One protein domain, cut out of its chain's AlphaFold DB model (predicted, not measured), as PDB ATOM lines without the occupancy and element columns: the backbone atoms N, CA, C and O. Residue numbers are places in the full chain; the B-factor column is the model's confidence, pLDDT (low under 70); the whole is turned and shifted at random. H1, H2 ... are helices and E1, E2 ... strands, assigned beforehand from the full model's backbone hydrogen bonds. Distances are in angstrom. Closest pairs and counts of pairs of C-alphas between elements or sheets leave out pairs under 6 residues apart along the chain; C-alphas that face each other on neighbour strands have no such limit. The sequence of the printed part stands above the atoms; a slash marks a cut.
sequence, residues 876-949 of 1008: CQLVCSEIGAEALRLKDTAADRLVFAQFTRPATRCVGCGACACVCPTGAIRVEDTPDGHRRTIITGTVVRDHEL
ATOM      1  N   CYS A 876     185.904 -77.827  28.787       91.25
ATOM      2  CA  CYS A 876     187.222 -78.428  28.661       91.25
ATOM      3  C   CYS A 876     187.630 -79.178  29.936       91.25
ATOM      4  O   CYS A 876     188.156 -80.286  29.847       91.25
ATOM      5  N   GLN A 877     187.358 -78.609  31.111       91.50
ATOM      6  CA  GLN A 877     187.606 -79.259  32.392       91.50
ATOM      7  C   GLN A 877     186.630 -80.406  32.634       91.50
ATOM      8  O   GLN A 877     187.071 -81.471  33.063       91.50
ATOM      9  N   LEU A 878     185.352 -80.226  32.293       88.44
ATOM     10  CA  LEU A 878     184.337 -81.268  32.434       88.44
ATOM     11  C   LEU A 878     184.714 -82.528  31.644       88.44
ATOM     12  O   LEU A 878     184.847 -83.603  32.222       88.44
ATOM     13  N   VAL A 879     184.997 -82.388  30.344       90.62
ATOM     14  CA  VAL A 879     185.388 -83.531  29.504       90.62
ATOM     15  C   VAL A 879     186.731 -84.123  29.944       90.62
ATOM     16  O   VAL A 879     186.945 -85.328  29.860       90.62
ATOM     17  N   CYS A 880     187.655 -83.304  30.459       92.25
ATOM     18  CA  CYS A 880     188.923 -83.794  30.996       92.25
ATOM     19  C   CYS A 880     188.723 -84.675  32.245       92.25
ATOM     20  O   CYS A 880     189.441 -85.667  32.414       92.25
ATOM     21  N   SER A 881     187.734 -84.341  33.079       89.00
ATOM     22  CA  SER A 881     187.307 -85.141  34.230       89.00
ATOM     23  C   SER A 881     186.565 -86.416  33.797       89.00
ATOM     24  O   SER A 881     186.930 -87.492  34.255       89.00
ATOM     25  N   GLU A 882     185.647 -86.357  32.819       86.38
ATOM     26  CA  GLU A 882     184.972 -87.553  32.259       86.38
ATOM     27  C   GLU A 882     185.965 -88.560  31.645       86.38
ATOM     28  O   GLU A 882     185.804 -89.781  31.755       86.38
ATOM     29  N   ILE A 883     187.033 -88.059  31.010       89.19
ATOM     30  CA  ILE A 883     188.141 -88.886  30.513       89.19
ATOM     31  C   ILE A 883     188.937 -89.517  31.670       89.19
ATOM     32  O   ILE A 883     189.555 -90.565  31.466       89.19
ATOM     33  N   GLY A 884     188.886 -88.950  32.875       89.00
ATOM     34  CA  GLY A 884     189.624 -89.392  34.060       89.00
ATOM     35  C   GLY A 884     191.047 -88.836  34.142       89.00
ATOM     36  O   GLY A 884     191.841 -89.314  34.944       89.00
ATOM     37  N   ALA A 885     191.399 -87.857  33.298       91.06
ATOM     38  CA  ALA A 885     192.731 -87.250  33.303       91.06
ATOM     39  C   ALA A 885     192.866 -86.157  34.381       91.06
ATOM     40  O   ALA A 885     193.945 -85.976  34.941       91.06
ATOM     41  N   GLU A 886     191.781 -85.423  34.680       90.12
ATOM     42  CA  GLU A 886     191.745 -84.372  35.722       90.12
ATOM     43  C   GLU A 886     192.868 -83.317  35.578       90.12
ATOM     44  O   GLU A 886     193.377 -82.752  36.556       90.12
ATOM     45  N   ALA A 887     193.290 -83.073  34.334       93.12
ATOM     46  CA  ALA A 887     194.446 -82.254  33.986       93.12
ATOM     47  C   ALA A 887     194.145 -80.752  33.962       93.12
ATOM     48  O   ALA A 887     195.035 -79.948  34.229       93.12
ATOM     49  N   LEU A 888     192.903 -80.373  33.655       92.06
ATOM     50  CA  LEU A 888     192.474 -78.980  33.562       92.06
ATOM     51  C   LEU A 888     191.749 -78.556  34.839       92.06
ATOM     52  O   LEU A 888     190.930 -79.305  35.367       92.06
ATOM     53  N   ARG A 889     192.026 -77.340  35.312       87.69
ATOM     54  CA  ARG A 889     191.321 -76.714  36.431       87.69
ATOM     55  C   ARG A 889     191.163 -75.225  36.146       87.69
ATOM     56  O   ARG A 889     192.164 -74.526  35.982       87.69
ATOM     57  N   LEU A 890     189.920 -74.768  36.049       87.81
ATOM     58  CA  LEU A 890     189.597 -73.351  36.054       87.81
ATOM     59  C   LEU A 890     189.361 -72.886  37.494       87.81
ATOM     60  O   LEU A 890     189.069 -73.687  38.383       87.81
ATOM     61  N   LYS A 891     189.544 -71.589  37.702       82.94
ATOM     62  CA  LYS A 891     189.267 -70.859  38.934       82.94
ATOM     63  C   LYS A 891     188.213 -69.806  38.610       82.94
ATOM     64  O   LYS A 891     188.271 -69.212  37.531       82.94
ATOM     65  N   ASP A 892     187.278 -69.606  39.525       79.38
ATOM     66  CA  ASP A 892     186.375 -68.465  39.460       79.38
ATOM     67  C   ASP A 892     187.072 -67.197  39.958       79.38
ATOM     68  O   ASP A 892     187.886 -67.258  40.881       79.38
ATOM     69  N   THR A 893     186.797 -66.076  39.305       78.81
ATOM     70  CA  THR A 893     187.493 -64.800  39.529       78.81
ATOM     71  C   THR A 893     186.544 -63.758  40.085       78.81
ATOM     72  O   THR A 893     185.329 -63.874  39.923       78.81
ATOM     73  N   ALA A 894     187.089 -62.694  40.671       70.31
ATOM     74  CA  ALA A 894     186.287 -61.573  41.162       70.31
ATOM     75  C   ALA A 894     185.498 -60.872  40.036       70.31
ATOM     76  O   ALA A 894     184.522 -60.175  40.295       70.31
ATOM     77  N   ALA A 895     185.879 -61.091  38.772       69.25
ATOM     78  CA  ALA A 895     185.158 -60.617  37.593       69.25
ATOM     79  C   ALA A 895     183.985 -61.531  37.155       69.25
ATOM     80  O   ALA A 895     183.572 -61.448  35.995       69.25
ATOM     81  N   ASP A 896     183.495 -62.414  38.036       71.19
ATOM     82  CA  ASP A 896     182.420 -63.394  37.787       71.19
ATOM     83  C   ASP A 896     182.669 -64.246  36.529       71.19
ATOM     84  O   ASP A 896     181.856 -64.368  35.601       71.19
ATOM     85  N   ARG A 897     183.883 -64.797  36.441       77.44
ATOM     86  CA  ARG A 897     184.318 -65.539  35.261       77.44
ATOM     87  C   ARG A 897     185.327 -66.625  35.582       77.44
ATOM     88  O   ARG A 897     186.337 -66.392  36.239       77.44
ATOM     89  N   LEU A 898     185.138 -67.779  34.945       82.00
ATOM     90  CA  LEU A 898     186.092 -68.883  34.976       82.00
ATOM     91  C   LEU A 898     187.319 -68.619  34.092       82.00
ATOM     92  O   LEU A 898     187.195 -68.398  32.882       82.00
ATOM     93  N   VAL A 899     188.513 -68.746  34.672       85.06
ATOM     94  CA  VAL A 899     189.800 -68.650  33.962       85.06
ATOM     95  C   VAL A 899     190.752 -69.786  34.311       85.06
ATOM     96  O   VAL A 899     190.629 -70.438  35.345       85.06
ATOM     97  N   PHE A 900     191.745 -70.022  33.454       85.44
ATOM     98  CA  PHE A 900     192.845 -70.929  33.771       85.44
ATOM     99  C   PHE A 900     193.808 -70.271  34.757       85.44
ATOM    100  O   PHE A 900     194.463 -69.293  34.410       85.44
ATOM    101  N   ALA A 901     193.914 -70.842  35.957       75.19
ATOM    102  CA  ALA A 901     194.832 -70.365  36.993       75.19
ATOM    103  C   ALA A 901     196.052 -71.282  37.205       75.19
ATOM    104  O   ALA A 901     197.021 -70.884  37.840       75.19
ATOM    105  N   GLN A 902     196.041 -72.514  36.685       83.69
ATOM    106  CA  GLN A 902     197.117 -73.490  36.910       83.69
ATOM    107  C   GLN A 902     197.569 -74.141  35.599       83.69
ATOM    108  O   GLN A 902     197.126 -75.232  35.239       83.69
ATOM    109  N   PHE A 903     198.480 -73.476  34.884       86.75
ATOM    110  CA  PHE A 903     199.003 -73.954  33.596       86.75
ATOM    111  C   PHE A 903     199.990 -75.120  33.717       86.75
ATOM    112  O   PHE A 903     200.179 -75.847  32.746       86.75
ATOM    113  N   THR A 904     200.594 -75.336  34.888       90.00
ATOM    114  CA  THR A 904     201.552 -76.429  35.142       90.00
ATOM    115  C   THR A 904     200.878 -77.758  35.474       90.00
ATOM    116  O   THR A 904     201.455 -78.814  35.236       90.00
ATOM    117  N   ARG A 905     199.633 -77.755  35.962       91.00
ATOM    118  CA  ARG A 905     198.893 -78.990  36.275       91.00
ATOM    119  C   ARG A 905     198.741 -79.933  35.064       91.00
ATOM    120  O   ARG A 905     198.970 -81.136  35.224       91.00
ATOM    121  N   PRO A 906     198.408 -79.451  33.852       92.69
ATOM    122  CA  PRO A 906     198.393 -80.300  32.666       92.69
ATOM    123  C   PRO A 906     199.753 -80.915  32.330       92.69
ATOM    124  O   PRO A 906     199.779 -81.983  31.722       92.69
ATOM    125  N   ALA A 907     200.866 -80.304  32.750       85.88
ATOM    126  CA  ALA A 907     202.198 -80.803  32.434       85.88
ATOM    127  C   ALA A 907     202.449 -82.202  33.007       85.88
ATOM    128  O   ALA A 907     203.245 -82.931  32.433       85.88
ATOM    129  N   THR A 908     201.756 -82.620  34.071       86.50
ATOM    130  CA  THR A 908     201.900 -83.968  34.660       86.50
ATOM    131  C   THR A 908     200.700 -84.877  34.421       86.50
ATOM    132  O   THR A 908     200.837 -86.096  34.460       86.50
ATOM    133  N   ARG A 909     199.516 -84.309  34.166       93.00
ATOM    134  CA  ARG A 909     198.254 -85.066  34.085       93.00
ATOM    135  C   ARG A 909     197.666 -85.174  32.684       93.00
ATOM    136  O   ARG A 909     196.840 -86.048  32.433       93.00
ATOM    137  N   CYS A 910     198.019 -84.271  31.769       94.88
ATOM    138  CA  CYS A 910     197.461 -84.301  30.423       94.88
ATOM    139  C   CYS A 910     197.987 -85.524  29.675       94.88
ATOM    140  O   CYS A 910     199.189 -85.664  29.471       94.88
ATOM    141  N   VAL A 911     197.076 -86.365  29.191       95.44
ATOM    142  CA  VAL A 911     197.410 -87.561  28.405       95.44
ATOM    143  C   VAL A 911     197.439 -87.301  26.895       95.44
ATOM    144  O   VAL A 911     197.751 -88.200  26.134       95.44
ATOM    145  N   GLY A 912     197.121 -86.085  26.431       94.69
ATOM    146  CA  GLY A 912     197.163 -85.735  25.003       94.69
ATOM    147  C   GLY A 912     196.008 -86.307  24.164       94.69
ATOM    148  O   GLY A 912     196.158 -86.516  22.959       94.69
ATOM    149  N   CYS A 913     194.843 -86.557  24.778       94.12
ATOM    150  CA  CYS A 913     193.682 -87.150  24.096       94.12
ATOM    151  C   CYS A 913     192.943 -86.202  23.133       94.12
ATOM    152  O   CYS A 913     192.171 -86.671  22.306       94.12
ATOM    153  N   GLY A 914     193.117 -84.880  23.251       94.50
ATOM    154  CA  GLY A 914     192.443 -83.901  22.385       94.50
ATOM    155  C   GLY A 914     190.999 -83.541  22.761       94.50
ATOM    156  O   GLY A 914     190.482 -82.550  22.254       94.50
ATOM    157  N   ALA A 915     190.363 -84.258  23.695       94.19
ATOM    158  CA  ALA A 915     188.938 -84.075  24.004       94.19
ATOM    159  C   ALA A 915     188.571 -82.632  24.404       94.19
ATOM    160  O   ALA A 915     187.543 -82.110  23.980       94.19
ATOM    161  N   CYS A 916     189.440 -81.961  25.169       94.62
ATOM    162  CA  CYS A 916     189.245 -80.568  25.578       94.62
ATOM    163  C   CYS A 916     189.246 -79.577  24.400       94.62
ATOM    164  O   CYS A 916     188.468 -78.624  24.424       94.62
ATOM    165  N   ALA A 917     190.068 -79.810  23.373       95.31
ATOM    166  CA  ALA A 917     190.093 -78.991  22.163       95.31
ATOM    167  C   ALA A 917     188.846 -79.240  21.304       95.31
ATOM    168  O   ALA A 917     188.221 -78.284  20.860       95.31
ATOM    169  N   CYS A 918     188.409 -80.498  21.161       92.25
ATOM    170  CA  CYS A 918     187.203 -80.845  20.398       92.25
ATOM    171  C   CYS A 918     185.926 -80.184  20.945       92.25
ATOM    172  O   CYS A 918     185.017 -79.859  20.182       92.25
ATOM    173  N   VAL A 919     185.836 -79.988  22.266       89.31
ATOM    174  CA  VAL A 919     184.669 -79.339  22.884       89.31
ATOM    175  C   VAL A 919     184.800 -77.820  22.987       89.31
ATOM    176  O   VAL A 919     183.789 -77.169  23.241       89.31
ATOM    177  N   CYS A 920     185.987 -77.237  22.779       90.94
ATOM    178  CA  CYS A 920     186.215 -75.802  22.939       90.94
ATOM    179  C   CYS A 920     185.479 -74.998  21.848       90.94
ATOM    180  O   CYS A 920     185.816 -75.126  20.674       90.94
ATOM    181  N   PRO A 921     184.497 -74.142  22.190       86.25
ATOM    182  CA  PRO A 921     183.726 -73.414  21.182       86.25
ATOM    183  C   PRO A 921     184.490 -72.245  20.547       86.25
ATOM    184  O   PRO A 921     184.137 -71.824  19.455       86.25
ATOM    185  N   THR A 922     185.518 -71.709  21.214       88.81
ATOM    186  CA  THR A 922     186.235 -70.510  20.747       88.81
ATOM    187  C   THR A 922     187.623 -70.785  20.184       88.81
ATOM    188  O   THR A 922     188.281 -69.841  19.755       88.81
ATOM    189  N   GLY A 923     188.103 -72.032  20.241       90.12
ATOM    190  CA  GLY A 923     189.489 -72.369  19.904       90.12
ATOM    191  C   GLY A 923     190.524 -71.887  20.930       90.12
ATOM    192  O   GLY A 923     191.717 -71.912  20.652       90.12
ATOM    193  N   ALA A 924     190.095 -71.466  22.129       92.12
ATOM    194  CA  ALA A 924     191.007 -71.076  23.209       92.12
ATOM    195  C   ALA A 924     191.890 -72.232  23.712       92.12
ATOM    196  O   ALA A 924     192.933 -71.979  24.313       92.12
ATOM    197  N   ILE A 925     191.481 -73.483  23.470       94.00
ATOM    198  CA  ILE A 925     192.319 -74.672  23.634       94.00
ATOM    199  C   ILE A 925     192.493 -75.323  22.271       94.00
ATOM    200  O   ILE A 925     191.502 -75.602  21.596       94.00
ATOM    201  N   ARG A 926     193.741 -75.609  21.904       94.62
ATOM    202  CA  ARG A 926     194.101 -76.316  20.674       94.62
ATOM    203  C   ARG A 926     194.957 -77.531  21.001       94.62
ATOM    204  O   ARG A 926     195.687 -77.539  21.993       94.62
ATOM    205  N   VAL A 927     194.831 -78.569  20.185       94.50
ATOM    206  CA  VAL A 927     195.731 -79.721  20.200       94.50
ATOM    207  C   VAL A 927     196.217 -79.922  18.780       94.50
ATOM    208  O   VAL A 927     195.405 -80.086  17.874       94.50
ATOM    209  N   GLU A 928     197.528 -79.853  18.604       94.19
ATOM    210  CA  GLU A 928     198.171 -79.802  17.295       94.19
ATOM    211  C   GLU A 928     199.300 -80.833  17.259       94.19
ATOM    212  O   GLU A 928     200.089 -80.925  18.204       94.19
ATOM    213  N   ASP A 929     199.349 -81.612  16.177       94.31
ATOM    214  CA  ASP A 929     200.451 -82.530  15.897       94.31
ATOM    215  C   ASP A 929     201.487 -81.792  15.048       94.31
ATOM    216  O   ASP A 929     201.163 -81.235  13.997       94.31
ATOM    217  N   THR A 930     202.725 -81.757  15.515       91.62
ATOM    218  CA  THR A 930     203.812 -80.999  14.906       91.62
ATOM    219  C   THR A 930     204.668 -81.886  13.987       91.62
ATOM    220  O   THR A 930     204.735 -83.106  14.181       91.62
ATOM    221  N   PRO A 931     205.340 -81.316  12.963       88.94
ATOM    222  CA  PRO A 931     206.124 -82.094  11.990       88.94
ATOM    223  C   PRO A 931     207.276 -82.914  12.596       88.94
ATOM    224  O   PRO A 931     207.632 -83.977  12.084       88.94
ATOM    225  N   ASP A 932     207.829 -82.457  13.719       89.56
ATOM    226  CA  ASP A 932     208.837 -83.159  14.528       89.56
ATOM    227  C   ASP A 932     208.292 -84.432  15.203       89.56
ATOM    228  O   ASP A 932     209.070 -85.288  15.612       89.56
ATOM    229  N   GLY A 933     206.973 -84.642  15.206       93.56
ATOM    230  CA  GLY A 933     206.336 -85.870  15.675       93.56
ATOM    231  C   GLY A 933     205.744 -85.798  17.055       93.56
ATOM    232  O   GLY A 933     205.549 -86.828  17.695       93.56
ATOM    233  N   HIS A 934     205.471 -84.587  17.499       95.50
ATOM    234  CA  HIS A 934     204.957 -84.312  18.815       95.50
ATOM    235  C   HIS A 934     203.492 -83.884  18.747       95.50
ATOM    236  O   HIS A 934     202.999 -83.450  17.712       95.50
ATOM    237  N   ARG A 935     202.776 -84.016  19.860       95.44
ATOM    238  CA  ARG A 935     201.426 -83.495  20.069       95.44
ATOM    239  C   ARG A 935     201.459 -82.466  21.177       95.44
ATOM    240  O   ARG A 935     201.663 -82.804  22.347       95.44
ATOM    241  N   ARG A 936     201.166 -81.217  20.825       95.50
ATOM    242  CA  ARG A 936     201.124 -80.093  21.761       95.50
ATOM    243  C   ARG A 936     199.694 -79.785  22.160       95.50
ATOM    244  O   ARG A 936     198.822 -79.623  21.317       95.50
ATOM    245  N   THR A 937     199.453 -79.690  23.463       95.69
ATOM    246  CA  THR A 937     198.216 -79.127  24.018       95.69
ATOM    247  C   THR A 937     198.471 -77.678  24.392       95.69
ATOM    248  O   THR A 937     199.354 -77.397  25.203       95.69
ATOM    249  N   ILE A 938     197.696 -76.766  23.808       95.06
ATOM    250  CA  ILE A 938     197.896 -75.322  23.897       95.06
ATOM    251  C   ILE A 938     196.648 -74.675  24.503       95.06
ATOM    252  O   ILE A 938     195.544 -74.902  24.016       95.06
ATOM    253  N   ILE A 939     196.810 -73.856  25.542       94.06
ATOM    254  CA  ILE A 939     195.735 -73.094  26.195       94.06
ATOM    255  C   ILE A 939     196.081 -71.610  26.126       94.06
ATOM    256  O   ILE A 939     197.042 -71.180  26.761       94.06
ATOM    257  N   THR A 940     195.320 -70.845  25.341       91.94
ATOM    258  CA  THR A 940     195.503 -69.393  25.142       91.94
ATOM    259  C   THR A 940     196.962 -68.992  24.854       91.94
ATOM    260  O   THR A 940     197.480 -68.020  25.396       91.94
ATOM    261  N   GLY A 941     197.635 -69.774  23.998       91.81
ATOM    262  CA  GLY A 941     199.058 -69.627  23.637       91.81
ATOM    263  C   GLY A 941     200.029 -70.398  24.538       91.81
ATOM    264  O   GLY A 941     201.170 -70.646  24.174       91.81
ATOM    265  N   THR A 942     199.589 -70.870  25.697       93.19
ATOM    266  CA  THR A 942     200.436 -71.645  26.610       93.19
ATOM    267  C   THR A 942     200.549 -73.092  26.158       93.19
ATOM    268  O   THR A 942     199.555 -73.812  26.198       93.19
ATOM    269  N   VAL A 943     201.742 -73.563  25.807       95.00
ATOM    270  CA  VAL A 943     202.025 -74.990  25.623       95.00
ATOM    271  C   VAL A 943     202.048 -75.646  27.003       95.00
ATOM    272  O   VAL A 943     203.018 -75.531  27.756       95.00
ATOM    273  N   VAL A 944     200.943 -76.298  27.365       94.44
ATOM    274  CA  VAL A 944     200.766 -76.907  28.693       94.44
ATOM    275  C   VAL A 944     201.217 -78.361  28.750       94.44
ATOM    276  O   VAL A 944     201.442 -78.896  29.833       94.44
ATOM    277  N   ARG A 945     201.343 -79.011  27.591       94.19
ATOM    278  CA  ARG A 945     201.889 -80.361  27.467       94.19
ATOM    279  C   ARG A 945     202.391 -80.598  26.049       94.19
ATOM    280  O   ARG A 945     201.731 -80.191  25.095       94.19
ATOM    281  N   ASP A 946     203.505 -81.305  25.950       94.38
ATOM    282  CA  ASP A 946     204.109 -81.778  24.712       94.38
ATOM    283  C   ASP A 946     204.353 -83.295  24.859       94.38
ATOM    284  O   ASP A 946     204.893 -83.734  25.877       94.38
ATOM    285  N   HIS A 947     203.847 -84.102  23.926       94.75
ATOM    286  CA  HIS A 947     203.985 -85.562  23.927       94.75
ATOM    287  C   HIS A 947     204.566 -86.046  22.607       94.75
ATOM    288  O   HIS A 947     204.003 -85.746  21.562       94.75
ATOM    289  N   GLU A 948     205.583 -86.899  22.646       95.69
ATOM    290  CA  GLU A 948     206.005 -87.646  21.460       95.69
ATOM    291  C   GLU A 948     204.887 -88.597  20.988       95.69
ATOM    292  O   GLU A 948     204.154 -89.178  21.797       95.69
ATOM    293  N   LEU A 949     204.725 -88.743  19.672       95.88
ATOM    294  CA  LEU A 949     203.730 -89.625  19.071       95.88
ATOM    295  C   LEU A 949     204.320 -90.991  18.720       95.88
ATOM    296  O   LEU A 949     205.343 -91.104  18.052       95.88
TER     297      LEU A 949
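AT A GLANCE: This is residues 876 to 949 of the 1008 residues of the protein "4Fe-4S dicluster domain-containing protein" of Desulfarculus sp (UniProt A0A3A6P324). A small three-stranded sheet, E3, E4 and E5, makes one end of an elongated body, with the short helices H2 and H3 over one of its faces, and a separate hairpin of two short strands, E1 and E2, makes the other end. The first helix, H1, is not on the sheet but packs on H3. The printed part has 74 residues, with three named helices and five named strands in the order H1 E1 E2 H2 H3 E3 E4 E5; the class is mixed, helices and strands, and both sheets are antiparallel. The whole is compact, with a radius of gyration of the C-alphas of 12.1 A, and spans 41 by 24 by 22 A.

IN THESE COORDINATES: Find C-alpha 876 at (187.222, -78.428, 28.661); from there H1 runs 10.1 A through residues 876 to 882. Next come E1, residues 890 to 893, 9.5 A, and E2, residues 897 to 900, 10.2 A. H2, residues 905 to 909, and H3, residues 915 to 919, each measure 6.5 A. E3, residues 925 to 929, runs 13.7 A, and E4, residues 934 to 939, 16.3 A. E5, residues 942 to 948, runs 17.7 A and ends at C-alpha 948 at (206.005, -87.646, 21.460).

HOW THE PARTS SIT: Begin with the sheet in the order E3, E4, E5, a meander, each strand the antiparallel neighbour of the one before. In the hairpin E3 and E4, look for N 936 and O 928, 2.8 A apart; in the hairpin E4 and E5, N 935 and O 947 are 2.7 A apart. H2 is on the sheet, over E5, and its closest C-alphas to that strand are those of Ala 907 and Arg 945, 5.0 A apart. H3 is on the same face, only just over E3, with 3 of its 5 C-alphas on that strand and a height over the sheet of 6.8 A. H1 and H3 touch, their closest C-alphas being those of Cys 876 and Cys 916 at 4.3 A. In the hairpin E1 and E2, N 891 and O 899 are 2.8 A apart. E1 is apart from E3, E4 and E5, while E2 and E4 are only just apart, at 8.4 A. In H1, H2 and H3 every O i to N i+4 pair is within hydrogen-bond range.

THE WHOLE: The two C-alphas farthest apart are those of Ala 894 and Asp 932, at 41.0 A. The printed part has no cut. The link H1 to E1 is short, the other links are tight, and no link is long. The mean pLDDT of the printed part is 89.9; look to residue 895 for the one value under 70.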